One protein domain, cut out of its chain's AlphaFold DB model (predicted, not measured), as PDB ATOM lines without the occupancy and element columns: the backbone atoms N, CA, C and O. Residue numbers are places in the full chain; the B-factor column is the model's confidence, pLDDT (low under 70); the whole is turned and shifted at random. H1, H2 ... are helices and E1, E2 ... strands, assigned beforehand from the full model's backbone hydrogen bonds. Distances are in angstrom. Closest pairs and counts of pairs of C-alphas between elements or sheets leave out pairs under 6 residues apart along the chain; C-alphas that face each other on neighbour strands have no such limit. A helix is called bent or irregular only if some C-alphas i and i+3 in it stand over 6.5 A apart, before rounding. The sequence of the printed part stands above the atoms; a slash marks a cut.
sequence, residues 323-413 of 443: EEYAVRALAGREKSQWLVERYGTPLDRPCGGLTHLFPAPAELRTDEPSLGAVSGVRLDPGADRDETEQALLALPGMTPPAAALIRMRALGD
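This is residues 323 to 413 of the 443 residues of the protein "Helix-turn-helix domain-containing protein" of Streptomyces sp. SID10853 (UniProt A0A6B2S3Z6). A two-strand hairpin, E1 and E2, makes one end of this elongated domain and a helical hairpin, H4 and H5, makes the other, with the sharply bent helix H1 between them. The first arm of H1, H1a, is in the middle, with H5 on it and the short helices H2 and H3 near its other flank, while the second arm, H1b, runs toward the strand hairpin. The printed part has 91 residues, with five named helices and two named strands in the order H1 E1 E2 H2 H3 H4 H5, the strands antiparallel; the class is mostly helix. It is compact, with a radius of gyration of the C-alphas of 13.4 A, and spans 39 by 25 by 20 A, only just elongated.

E1, residues 345 to 351, and E2, residues 354 to 357, form a hairpin, antiparallel at 153 degrees, with N 347 and O 355 at 2.9 A and N 357 and O 345 at 2.8 A, within hydrogen-bond range. H1, residues 323 to 343, was assigned as one helix by its hydrogen bonds but is bent: C-alphas 330 and 333 are 9.3 A apart. Its arms, H1a, residues 323 to 330, and H1b, residues 333 to 343, run opposite ways at a steep tilt of 48 degrees. The closest C-alphas of H1b and E2 are those of Val 340 and His 356, 7.1 A apart. H1a touches H5, residues 400 to 409, at a shallow tilt of 31 degrees, opposite ways, closest at the C-alphas of Ala 326 and Ile 406, 5.8 A. H1a also touches H3, residues 369 to 376, at 38 degrees, only just steep, closest at the C-alphas of Val 327 and Leu 371, 5.7 A. H2, residues 361 to 364, touches H3, closest at the C-alphas of Pro 361 and Gly 372, 4.5 A; it only just touches H1a, with 3 pairs of C-alphas within 8 A, the closest those of Glu 323 and Pro 361, 6.9 A. H4, residues 385 to 393, forms a helical hairpin with H5 at a steep tilt of 40 degrees, closest at the C-alphas of Leu 392 and Ala 403, 6.0 A. H4 is apart from H1a. Every O i to N i+4 pair is within hydrogen-bond range in H1a, H1b, H4 and H5; H3 has 1 of 4 such pairs within range, beside 4 of 5 O i to N i+3 pairs, and H2, with 4 residues, is too short for any O i to N i+4 pair but has its 1 O i to N i+3 pair within range.

E1 is 14.3 A long and H1b 15.1 A; H5 is 14.1 A, H4 12.3 A, H3 11.3 A and H1a 10.8 A. H1a begins at C-alpha 323 (-12.476, 40.383, -21.500), E1 ends at C-alpha 351 (5.669, 49.575, -32.817), and H5 ends at C-alpha 409 (-10.531, 45.937, -12.474).

The two C-alphas farthest apart are those of Gly 352 and Glu 387, 39.7 A. The printed part has no cut and no long link. Its mean pLDDT is 94.6, and no printed residue is under 70.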
ATOM      1  N   GLU A 323     -12.569  41.796 -21.124       95.94
ATOM      2  CA  GLU A 323     -12.476  40.383 -21.500       95.94
ATOM      3  C   GLU A 323     -11.036  39.855 -21.463       95.94
ATOM      4  O   GLU A 323     -10.797  38.780 -20.918       95.94
ATOM      5  N   GLU A 324     -10.063  40.637 -21.954       96.94
ATOM      6  CA  GLU A 324      -8.634  40.319 -21.809       96.94
ATOM      7  C   GLU A 324      -8.276  40.133 -20.330       96.94
ATOM      8  O   GLU A 324      -7.639  39.147 -19.960       96.94
ATOM      9  N   TYR A 325      -8.686  41.071 -19.470       97.12
ATOM     10  CA  TYR A 325      -8.351  41.002 -18.051       97.12
ATOM     11  C   TYR A 325      -8.985  39.788 -17.366       97.12
ATOM     12  O   TYR A 325      -8.339  39.160 -16.533       97.12
ATOM     13  N   ALA A 326     -10.215  39.422 -17.736       97.38
ATOM     14  CA  ALA A 326     -10.868  38.226 -17.217       97.38
ATOM     15  C   ALA A 326     -10.126  36.940 -17.603       97.38
ATOM     16  O   ALA A 326      -9.893  36.092 -16.741       97.38
ATOM     17  N   VAL A 327      -9.667  36.828 -18.853       97.44
ATOM     18  CA  VAL A 327      -8.817  35.703 -19.273       97.44
ATOM     19  C   VAL A 327      -7.501  35.702 -18.498       97.44
ATOM     20  O   VAL A 327      -7.102  34.659 -17.988       97.44
ATOM     21  N   ARG A 328      -6.844  36.857 -18.339       96.56
ATOM     22  CA  ARG A 328      -5.596  36.966 -17.566       96.56
ATOM     23  C   ARG A 328      -5.753  36.566 -16.104       96.56
ATOM     24  O   ARG A 328      -4.876  35.895 -15.565       96.56
ATOM     25  N   ALA A 329      -6.841  36.989 -15.465       95.19
ATOM     26  CA  ALA A 329      -7.128  36.679 -14.070       95.19
ATOM     27  C   ALA A 329      -7.346  35.173 -13.857       95.19
ATOM     28  O   ALA A 329      -6.932  34.642 -12.831       95.19
ATOM     29  N   LEU A 330      -7.946  34.488 -14.838       94.94
ATOM     30  CA  LEU A 330      -8.171  33.043 -14.805       94.94
ATOM     31  C   LEU A 330      -6.914  32.236 -15.175       94.94
ATOM     32  O   LEU A 330      -6.620  31.224 -14.548       94.94
ATOM     33  N   ALA A 331      -6.165  32.682 -16.185       95.19
ATOM     34  CA  ALA A 331      -5.015  31.962 -16.730       95.19
ATOM     35  C   ALA A 331      -3.712  32.195 -15.943       95.19
ATOM     36  O   ALA A 331      -2.807  31.363 -15.968       95.19
ATOM     37  N   GLY A 332      -3.581  33.342 -15.276       94.81
ATOM     38  CA  GLY A 332      -2.318  33.793 -14.703       94.81
ATOM     39  C   GLY A 332      -1.340  34.328 -15.757       94.81
ATOM     40  O   GLY A 332      -1.564  34.257 -16.971       94.81
ATOM     41  N   ARG A 333      -0.232  34.915 -15.292       94.69
ATOM     42  CA  ARG A 333       0.683  35.699 -16.140       94.69
ATOM     43  C   ARG A 333       1.399  34.861 -17.201       94.69
ATOM     44  O   ARG A 333       1.408  35.257 -18.360       94.69
ATOM     45  N   GLU A 334       1.982  33.725 -16.824       96.50
ATOM     46  CA  GLU A 334       2.766  32.872 -17.733       96.50
ATOM     47  C   GLU A 334       1.902  32.313 -18.870       96.50
ATOM     48  O   GLU A 334       2.216  32.497 -20.046       96.50
ATOM     49  N   LYS A 335       0.740  31.735 -18.537       97.12
ATOM     50  CA  LYS A 335      -0.215  31.259 -19.542       97.12
ATOM     51  C   LYS A 335      -0.720  32.403 -20.423       97.12
ATOM     52  O   LYS A 335      -0.841  32.217 -21.627       97.12
ATOM     53  N   SER A 336      -0.954  33.594 -19.865       97.88
ATOM     54  CA  SER A 336      -1.345  34.776 -20.651       97.88
ATOM     55  C   SER A 336      -0.290  35.187 -21.674       97.88
ATOM     56  O   SER A 336      -0.644  35.556 -22.791       97.88
ATOM     57  N   GLN A 337       0.997  35.103 -21.325       97.81
ATOM     58  CA  GLN A 337       2.082  35.336 -22.280       97.81
ATOM     59  C   GLN A 337       2.013  34.312 -23.408       97.81
ATOM     60  O   GLN A 337       1.897  34.701 -24.565       97.81
ATOM     61  N   TRP A 338       1.962  33.023 -23.068       98.19
ATOM     62  CA  TRP A 338       1.843  31.945 -24.049       98.19
ATOM     63  C   TRP A 338       0.625  32.105 -24.978       98.19
ATOM     64  O   TRP A 338       0.747  31.916 -26.187       98.19
ATOM     65  N   LEU A 339      -0.531  32.526 -24.449       98.31
ATOM     66  CA  LEU A 339      -1.738  32.789 -25.244       98.31
ATOM     67  C   LEU A 339      -1.515  33.892 -26.281       98.31
ATOM     68  O   LEU A 339      -1.951  33.750 -27.420       98.31
ATOM     69  N   VAL A 340      -0.819  34.971 -25.918       98.19
ATOM     70  CA  VAL A 340      -0.464  36.035 -26.868       98.19
ATOM     71  C   VAL A 340       0.471  35.504 -27.951       98.19
ATOM     72  O   VAL A 340       0.300  35.846 -29.117       98.19
ATOM     73  N   GLU A 341       1.446  34.666 -27.600       97.06
ATOM     74  CA  GLU A 341       2.378  34.113 -28.587       97.06
ATOM     75  C   GLU A 341       1.714  33.134 -29.553       97.06
ATOM     76  O   GLU A 341       2.084  33.090 -30.726       97.06
ATOM     77  N   ARG A 342       0.757  32.348 -29.053       97.62
ATOM     78  CA  ARG A 342       0.105  31.276 -29.802       97.62
ATOM     79  C   ARG A 342      -1.118  31.744 -30.590       97.62
ATOM     80  O   ARG A 342      -1.308  31.281 -31.711       97.62
ATOM     81  N   TYR A 343      -1.927  32.624 -30.003       97.69
ATOM     82  CA  TYR A 343      -3.245  33.021 -30.512       97.69
ATOM     83  C   TYR A 343      -3.402  34.532 -30.710       97.69
ATOM     84  O   TYR A 343      -4.429  34.972 -31.222       97.69
ATOM     85  N   GLY A 344      -2.427  35.350 -30.301       97.38
ATOM     86  CA  GLY A 344      -2.516  36.799 -30.462       97.38
ATOM     87  C   GLY A 344      -2.648  37.203 -31.932       97.38
ATOM     88  O   GLY A 344      -1.995  36.637 -32.806       97.38
ATOM     89  N   THR A 345      -3.471  38.214 -32.216       97.75
ATOM     90  CA  THR A 345      -3.609  38.752 -33.578       97.75
ATOM     91  C   THR A 345      -2.432  39.686 -33.873       97.75
ATOM     92  O   THR A 345      -2.297  40.686 -33.163       97.75
ATOM     93  N   PRO A 346      -1.584  39.435 -34.886       97.38
ATOM     94  CA  PRO A 346      -0.509  40.357 -35.241       97.38
ATOM     95  C   PRO A 346      -1.055  41.727 -35.653       97.38
ATOM     96  O   PRO A 346      -2.095  41.825 -36.303       97.38
ATOM     97  N   LEU A 347      -0.352  42.796 -35.282       94.50
ATOM     98  CA  LEU A 347      -0.673  44.145 -35.737       94.50
ATOM     99  C   LEU A 347      -0.189  44.366 -37.171       94.50
ATOM    100  O   LEU A 347       0.961  44.064 -37.479       94.50
ATOM    101  N   ASP A 348      -1.002  45.037 -37.990       90.19
ATOM    102  CA  ASP A 348      -0.595  45.484 -39.334       90.19
ATOM    103  C   ASP A 348       0.652  46.381 -39.296       90.19
ATOM    104  O   ASP A 348       1.468  46.402 -40.216       90.19
ATOM    105  N   ARG A 349       0.780  47.170 -38.221       88.62
ATOM    106  CA  ARG A 349       1.901  48.082 -37.977       88.62
ATOM    107  C   ARG A 349       2.400  47.939 -36.539       88.62
ATOM    108  O   ARG A 349       1.936  48.669 -35.660       88.62
ATOM    109  N   PRO A 350       3.336  47.012 -36.284       90.88
ATOM    110  CA  PRO A 350       3.997  46.893 -34.992       90.88
ATOM    111  C   PRO A 350       4.763  48.166 -34.614       90.88
ATOM    112  O   PRO A 350       5.210  48.924 -35.477       90.88
ATOM    113  N   CYS A 351       4.949  48.405 -33.316       91.12
ATOM    114  CA  CYS A 351       5.669  49.575 -32.817       91.12
ATOM    115  C   CYS A 351       6.512  49.222 -31.587       91.12
ATOM    116  O   CYS A 351       5.999  49.163 -30.468       91.12
ATOM    117  N   GLY A 352       7.821  49.039 -31.774       90.62
ATOM    118  CA  GLY A 352       8.712  48.584 -30.701       90.62
ATOM    119  C   GLY A 352       8.367  47.156 -30.269       90.62
ATOM    120  O   GLY A 352       8.168  46.297 -31.125       90.62
ATOM    121  N   GLY A 353       8.253  46.911 -28.960       93.75
ATOM    122  CA  GLY A 353       7.846  45.608 -28.426       93.75
ATOM    123  C   GLY A 353       6.376  45.266 -28.673       93.75
ATOM    124  O   GLY A 353       5.982  44.122 -28.474       93.75
ATOM    125  N   LEU A 354       5.559  46.219 -29.131       97.50
ATOM    126  CA  LEU A 354       4.127  46.037 -29.355       97.50
ATOM    127  C   LEU A 354       3.853  45.465 -30.744       97.50
ATOM    128  O   LEU A 354       3.985  46.157 -31.753       97.50
ATOM    129  N   THR A 355       3.462  44.196 -30.788       97.62
ATOM    130  CA  THR A 355       3.368  43.410 -32.025       97.62
ATOM    131  C   THR A 355       2.028  42.702 -32.192       97.62
ATOM    132  O   THR A 355       1.688  42.364 -33.321       97.62
ATOM    133  N   HIS A 356       1.263  42.494 -31.114       98.44
ATOM    134  CA  HIS A 356       0.031  41.701 -31.145       98.44
ATOM    135  C   HIS A 356      -1.128  42.393 -30.410       98.44
ATOM    136  O   HIS A 356      -0.935  43.282 -29.580       98.44
ATOM    137  N   LEU A 357      -2.351  41.966 -30.701       98.25
ATOM    138  CA  LEU A 357      -3.506  42.099 -29.819       98.25
ATOM    139  C   LEU A 357      -3.638  40.830 -28.977       98.25
ATOM    140  O   LEU A 357      -3.302  39.738 -29.442       98.25
ATOM    141  N   PHE A 358      -4.171  40.963 -27.762       98.00
ATOM    142  CA  PHE A 358      -4.548  39.799 -26.964       98.00
ATOM    143  C   PHE A 358      -5.662  39.004 -27.690       98.00
ATOM    144  O   PHE A 358      -6.517  39.626 -28.347       98.00
ATOM    145  N   PRO A 359      -5.650  37.656 -27.634       97.38
ATOM    146  CA  PRO A 359      -6.691  36.837 -28.259       97.38
ATOM    147  C   PRO A 359      -8.062  37.131 -27.653       97.38
ATOM    148  O   PRO A 359      -8.207  37.232 -26.432       97.38
ATOM    149  N   ALA A 360      -9.085  37.264 -28.494       95.38
ATOM    150  CA  ALA A 360     -10.443  37.401 -27.983       95.38
ATOM    151  C   ALA A 360     -10.862  36.073 -27.325       95.38
ATOM    152  O   ALA A 360     -10.582  35.015 -27.889       95.38
ATOM    153  N   PRO A 361     -11.579  36.061 -26.183       95.50
ATOM    154  CA  PRO A 361     -11.909  34.791 -25.532       95.50
ATOM    155  C   PRO A 361     -12.734  33.863 -26.437       95.50
ATOM    156  O   PRO A 361     -12.590  32.647 -26.380       95.50
ATOM    157  N   ALA A 362     -13.546  34.408 -27.348       95.31
ATOM    158  CA  ALA A 362     -14.279  33.603 -28.325       95.31
ATOM    159  C   ALA A 362     -13.361  32.748 -29.227       95.31
ATOM    160  O   ALA A 362     -13.765  31.653 -29.614       95.31
ATOM    161  N   GLU A 363     -12.141  33.213 -29.517       95.44
ATOM    162  CA  GLU A 363     -11.131  32.508 -30.325       95.44
ATOM    163  C   GLU A 363     -10.486  31.346 -29.553       95.44
ATOM    164  O   GLU A 363      -9.962  30.415 -30.156       95.44
ATOM    165  N   LEU A 364     -10.568  31.364 -28.219       95.75
ATOM    166  CA  LEU A 364      -9.982  30.354 -27.336       95.75
ATOM    167  C   LEU A 364     -10.924  29.173 -27.053       95.75
ATOM    168  O   LEU A 364     -10.502  28.191 -26.455       95.75
ATOM    169  N   ARG A 365     -12.198  29.236 -27.468       93.44
ATOM    170  CA  ARG A 365     -13.235  28.249 -27.095       93.44
ATOM    171  C   ARG A 365     -12.905  26.798 -27.456       93.44
ATOM    172  O   ARG A 365     -13.360  25.905 -26.749       93.44
ATOM    173  N   THR A 366     -12.168  26.576 -28.540       92.19
ATOM    174  CA  THR A 366     -11.829  25.226 -29.014       92.19
ATOM    175  C   THR A 366     -10.668  24.626 -28.227       92.19
ATOM    176  O   THR A 366     -10.782  23.509 -27.731       92.19
ATOM    177  N   ASP A 367      -9.574  25.375 -28.091       93.69
ATOM    178  CA  ASP A 367      -8.319  24.857 -27.532       93.69
ATOM    179  C   ASP A 367      -8.221  25.059 -26.011       93.69
ATOM    180  O   ASP A 367      -7.567  24.289 -25.314       93.69
ATOM    181  N   GLU A 368      -8.888  26.088 -25.480       95.25
ATOM    182  CA  GLU A 368      -8.865  26.498 -24.073       95.25
ATOM    183  C   GLU A 368     -10.300  26.804 -23.593       95.25
ATOM    184  O   GLU A 368     -10.647  27.958 -23.313       95.25
ATOM    185  N   PRO A 369     -11.184  25.792 -23.503       94.06
ATOM    186  CA  PRO A 369     -12.624  25.993 -23.321       94.06
ATOM    187  C   PRO A 369     -13.000  26.746 -22.035       94.06
ATOM    188  O   PRO A 369     -13.956  27.521 -22.048       94.06
ATOM    189  N   SER A 370     -12.245  26.582 -20.941       93.56
ATOM    190  CA  SER A 370     -12.459  27.331 -19.691       93.56
ATOM    191  C   SER A 370     -12.202  28.830 -19.866       93.56
ATOM    192  O   SER A 370     -13.003  29.651 -19.422       93.56
ATOM    193  N   LEU A 371     -11.131  29.197 -20.574       95.75
ATOM    194  CA  LEU A 371     -10.815  30.588 -20.899       95.75
ATOM    195  C   LEU A 371     -11.793  31.141 -21.936       95.75
ATOM    196  O   LEU A 371     -12.251  32.279 -21.825       95.75
ATOM    197  N   GLY A 372     -12.166  30.325 -22.923       95.44
ATOM    198  CA  GLY A 372     -13.102  30.731 -23.958       95.44
ATOM    199  C   GLY A 372     -14.523  30.967 -23.450       95.44
ATOM    200  O   GLY A 372     -15.246  31.797 -24.009       95.44
ATOM    201  N   ALA A 373     -14.916  30.318 -22.351       96.06
ATOM    202  CA  ALA A 373     -16.209  30.525 -21.701       96.06
ATOM    203  C   ALA A 373     -16.417  31.972 -21.208       96.06
ATOM    204  O   ALA A 373     -17.559  32.427 -21.148       96.06
ATOM    205  N   VAL A 374     -15.339  32.737 -20.970       96.56
ATOM    206  CA  VAL A 374     -15.396  34.167 -20.607       96.56
ATOM    207  C   VAL A 374     -16.188  34.991 -21.625       96.56
ATOM    208  O   VAL A 374     -16.908  35.905 -21.239       96.56
ATOM    209  N   SER A 375     -16.145  34.639 -22.914       95.38
ATOM    210  CA  SER A 375     -16.915  35.347 -23.955       95.38
ATOM    211  C   SER A 375     -18.436  35.143 -23.869       95.38
ATOM    212  O   SER A 375     -19.180  35.730 -24.651       95.38
ATOM    213  N   GLY A 376     -18.920  34.291 -22.958       94.00
ATOM    214  CA  GLY A 376     -20.336  34.199 -22.593       94.00
ATOM    215  C   GLY A 376     -20.753  35.175 -21.486       94.00
ATOM    216  O   GLY A 376     -21.946  35.333 -21.240       94.00
ATOM    217  N   VAL A 377     -19.797  35.836 -20.826       95.75
ATOM    218  CA  VAL A 377     -20.051  36.764 -19.723       95.75
ATOM    219  C   VAL A 377     -19.939  38.198 -20.210       95.75
ATOM    220  O   VAL A 377     -18.980  38.599 -20.865       95.75
ATOM    221  N   ARG A 378     -20.928  39.010 -19.851       92.94
ATOM    222  CA  ARG A 378     -20.953  40.415 -20.227       92.94
ATOM    223  C   ARG A 378     -20.072  41.246 -19.296       92.94
ATOM    224  O   ARG A 378     -20.396  41.425 -18.125       92.94
ATOM    225  N   LEU A 379     -18.991  41.792 -19.852       93.25
ATOM    226  CA  LEU A 379     -17.982  42.578 -19.127       93.25
ATOM    227  C   LEU A 379     -17.879  44.034 -19.613       93.25
ATOM    228  O   LEU A 379     -16.905  44.726 -19.319       93.25
ATOM    229  N   ASP A 380     -18.855  44.522 -20.386       88.44
ATOM    230  CA  ASP A 380     -18.835  45.914 -20.844       88.44
ATOM    231  C   ASP A 380     -19.061  46.919 -19.694       88.44
ATOM    232  O   ASP A 380     -19.615  46.564 -18.653       88.44
ATOM    233  N   PRO A 381     -18.673  48.199 -19.859       83.19
ATOM    234  CA  PRO A 381     -18.768  49.202 -18.793       83.19
ATOM    235  C   PRO A 381     -20.186  49.447 -18.252       83.19
ATOM    236  O   PRO A 381     -20.349  50.084 -17.211       83.19
ATOM    237  N   GLY A 382     -21.217  49.009 -18.975       85.69
ATOM    238  CA  GLY A 382     -22.614  49.101 -18.571       85.69
ATOM    239  C   GLY A 382     -23.194  47.780 -18.078       85.69
ATOM    240  O   GLY A 382     -24.421  47.686 -18.000       85.69
ATOM    241  N   ALA A 383     -22.376  46.771 -17.786       90.75
ATOM    242  CA  ALA A 383     -22.823  45.537 -17.156       90.75
ATOM    243  C   ALA A 383     -23.311  45.790 -15.719       90.75
ATOM    244  O   ALA A 383     -22.872  46.738 -15.055       90.75
ATOM    245  N   ASP A 384     -24.255  44.966 -15.267       91.25
ATOM    246  CA  ASP A 384     -24.634  44.929 -13.859       91.25
ATOM    247  C   ASP A 384     -23.565  44.160 -13.081       91.25
ATOM    248  O   ASP A 384     -23.179  43.061 -13.469       91.25
ATOM    249  N   ARG A 385     -23.032  44.761 -12.018       91.44
ATOM    250  CA  ARG A 385     -21.851  44.216 -11.343       91.44
ATOM    251  C   ARG A 385     -22.163  42.916 -10.602       91.44
ATOM    252  O   ARG A 385     -21.329  42.015 -10.628       91.44
ATOM    253  N   ASP A 386     -23.346  42.813  -9.995       92.00
ATOM    254  CA  ASP A 386     -23.745  41.653  -9.197       92.00
ATOM    255  C   ASP A 386     -24.119  40.477 -10.103       92.00
ATOM    256  O   ASP A 386     -23.631  39.363  -9.901       92.00
ATOM    257  N   GLU A 387     -24.900  40.729 -11.158       93.50
ATOM    258  CA  GLU A 387     -25.219  39.702 -12.160       93.50
ATOM    259  C   GLU A 387     -23.949  39.191 -12.859       93.50
ATOM    260  O   GLU A 387     -23.781  37.988 -13.068       93.50
ATOM    261  N   THR A 388     -23.021  40.093 -13.199       95.19
ATOM    262  CA  THR A 388     -21.758  39.711 -13.834       95.19
ATOM    263  C   THR A 388     -20.872  38.893 -12.898       95.19
ATOM    264  O   THR A 388     -20.275  37.920 -13.352       95.19
ATOM    265  N   GLU A 389     -20.779  39.228 -11.609       94.62
ATOM    266  CA  GLU A 389     -20.009  38.428 -10.647       94.62
ATOM    267  C   GLU A 389     -20.580  37.013 -10.494       94.62
ATOM    268  O   GLU A 389     -19.824  36.042 -10.528       94.62
ATOM    269  N   GLN A 390     -21.907  36.875 -10.417       95.56
ATOM    270  CA  GLN A 390     -22.567  35.566 -10.394       95.56
ATOM    271  C   GLN A 390     -22.262  34.754 -11.659       95.56
ATOM    272  O   GLN A 390     -21.929  33.571 -11.571       95.56
ATOM    273  N   ALA A 391     -22.321  35.389 -12.832       96.62
ATOM    274  CA  ALA A 391     -21.989  34.743 -14.098       96.62
ATOM    275  C   ALA A 391     -20.510  34.326 -14.174       96.62
ATOM    276  O   ALA A 391     -20.209  33.249 -14.680       96.62
ATOM    277  N   LEU A 392     -19.591  35.144 -13.646       96.44
ATOM    278  CA  LEU A 392     -18.169  34.802 -13.555       96.44
ATOM    279  C   LEU A 392     -17.951  33.587 -12.653       96.44
ATOM    280  O   LEU A 392     -17.266  32.655 -13.060       96.44
ATOM    281  N   LEU A 393     -18.546  33.573 -11.458       95.94
ATOM    282  CA  LEU A 393     -18.426  32.471 -10.496       95.94
ATOM    283  C   LEU A 393     -18.979  31.139 -11.023       95.94
ATOM    284  O   LEU A 393     -18.563  30.081 -10.559       95.94
ATOM    285  N   ALA A 394     -19.888  31.181 -11.996       96.62
ATOM    286  CA  ALA A 394     -20.398  29.994 -12.672       96.62
ATOM    287  C   ALA A 394     -19.432  29.424 -13.734       96.62
ATOM    288  O   ALA A 394     -19.664  28.322 -14.235       96.62
ATOM    289  N   LEU A 395     -18.362  30.143 -14.101       95.19
ATOM    290  CA  LEU A 395     -17.394  29.671 -15.090       95.19
ATOM    291  C   LEU A 395     -16.461  28.589 -14.513       95.19
ATOM    292  O   LEU A 395     -15.977  28.722 -13.385       95.19
ATOM    293  N   PRO A 396     -16.110  27.551 -15.298       91.25
ATOM    294  CA  PRO A 396     -15.148  26.538 -14.875       91.25
ATOM    295  C   PRO A 396     -13.782  27.142 -14.524       91.25
ATOM    296  O   PRO A 396     -13.177  27.848 -15.331       91.25
ATOM    297  N   GLY A 397     -13.277  26.830 -13.329       90.25
ATOM    298  CA  GLY A 397     -11.979  27.309 -12.842       90.25
ATOM    299  C   GLY A 397     -11.991  28.729 -12.267       90.25
ATOM    300  O   GLY A 397     -10.970  29.158 -11.730       90.25
ATOM    301  N   MET A 398     -13.117  29.453 -12.328       94.69
ATOM    302  CA  MET A 398     -13.217  30.757 -11.681       94.69
ATOM    303  C   MET A 398     -13.196  30.600 -10.161       94.69
ATOM    304  O   MET A 398     -13.952  29.822  -9.585       94.69
ATOM    305  N   THR A 399     -12.342  31.378  -9.501       92.94
ATOM    306  CA  THR A 399     -12.282  31.439  -8.037       92.94
ATOM    307  C   THR A 399     -12.921  32.736  -7.536       92.94
ATOM    308  O   THR A 399     -12.883  33.736  -8.258       92.94
ATOM    309  N   PRO A 400     -13.459  32.785  -6.302       93.00
ATOM    310  CA  PRO A 400     -13.993  34.029  -5.751       93.00
ATOM    311  C   PRO A 400     -12.993  35.196  -5.744       93.00
ATOM    312  O   PRO A 400     -13.370  36.281  -6.184       93.00
ATOM    313  N   PRO A 401     -11.705  35.011  -5.377       91.94
ATOM    314  CA  PRO A 401     -10.718  36.083  -5.499       91.94
ATOM    315  C   PRO A 401     -10.500  36.557  -6.944       91.94
ATOM    316  O   PRO A 401     -10.376  37.757  -7.179       91.94
ATOM    317  N   ALA A 402     -10.487  35.648  -7.926       93.50
ATOM    318  CA  ALA A 402     -10.358  36.025  -9.334       93.50
ATOM    319  C   ALA A 402     -11.595  36.794  -9.833       93.50
ATOM    320  O   ALA A 402     -11.445  37.841 -10.461       93.50
ATOM    321  N   ALA A 403     -12.807  36.337  -9.501       95.31
ATOM    322  CA  ALA A 403     -14.051  37.018  -9.862       95.31
ATOM    323  C   ALA A 403     -14.125  38.430  -9.261       95.31
ATOM    324  O   ALA A 403     -14.438  39.388  -9.968       95.31
ATOM    325  N   ALA A 404     -13.738  38.586  -7.994       93.50
ATOM    326  CA  ALA A 404     -13.667  39.883  -7.335       93.50
ATOM    327  C   ALA A 404     -12.584  40.795  -7.952       93.50
ATOM    328  O   ALA A 404     -12.836  41.978  -8.182       93.50
ATOM    329  N   LEU A 405     -11.409  40.269  -8.330       93.56
ATOM    330  CA  LEU A 405     -10.409  41.046  -9.080       93.56
ATOM    331  C   LEU A 405     -10.952  41.523 -10.432       93.56
ATOM    332  O   LEU A 405     -10.734  42.677 -10.806       93.56
ATOM    333  N   ILE A 406     -11.690  40.674 -11.153       96.00
ATOM    334  CA  ILE A 406     -12.351  41.044 -12.411       96.00
ATOM    335  C   ILE A 406     -13.411  42.116 -12.152       96.00
ATOM    336  O   ILE A 406     -13.427  43.134 -12.839       96.00
ATOM    337  N   ARG A 407     -14.249  41.967 -11.125       95.12
ATOM    338  CA  ARG A 407     -15.236  42.980 -10.731       95.12
ATOM    339  C   ARG A 407     -14.573  44.333 -10.439       95.12
ATOM    340  O   ARG A 407     -14.999  45.362 -10.963       95.12
ATOM    341  N   MET A 408     -13.482  44.327  -9.678       94.19
ATOM    342  CA  MET A 408     -12.728  45.532  -9.331       94.19
ATOM    343  C   MET A 408     -12.100  46.190 -10.569       94.19
ATOM    344  O   MET A 408     -12.243  47.392 -10.777       94.19
ATOM    345  N   ARG A 409     -11.403  45.415 -11.406       94.81
ATOM    346  CA  ARG A 409     -10.531  45.937 -12.474       94.81
ATOM    347  C   ARG A 409     -11.247  46.071 -13.817       94.81
ATOM    348  O   ARG A 409     -11.078  47.074 -14.505       94.81
ATOM    349  N   ALA A 410     -12.047  45.075 -14.190       93.88
ATOM    350  CA  ALA A 410     -12.770  45.016 -15.457       93.88
ATOM    351  C   ALA A 410     -14.053  45.855 -15.436       93.88
ATOM    352  O   ALA A 410     -14.298  46.611 -16.375       93.88
ATOM    353  N   LEU A 411     -14.828  45.785 -14.347       92.31
ATOM    354  CA  LEU A 411     -16.072  46.558 -14.197       92.31
ATOM    355  C   LEU A 411     -15.864  47.915 -13.511       92.31
ATOM    356  O   LEU A 411     -16.810  48.703 -13.400       92.31
ATOM    357  N   GLY A 412     -14.638  48.190 -13.051       90.75
ATOM    358  CA  GLY A 412     -14.288  49.423 -12.351       90.75
ATOM    359  C   GLY A 412     -15.123  49.621 -11.090       90.75
ATOM    360  O   GLY A 412     -15.587  50.734 -10.842       90.75
ATOM    361  N   ASP A 413     -15.421  48.544 -10.357       92.19
ATOM    362  CA  ASP A 413     -16.177  48.646  -9.114       92.19
ATOM    363  C   ASP A 413     -15.283  49.217  -7.996       92.19
ATOM    364  O   ASP A 413     -14.284  48.587  -7.628       92.19
TER     365      ASP A 413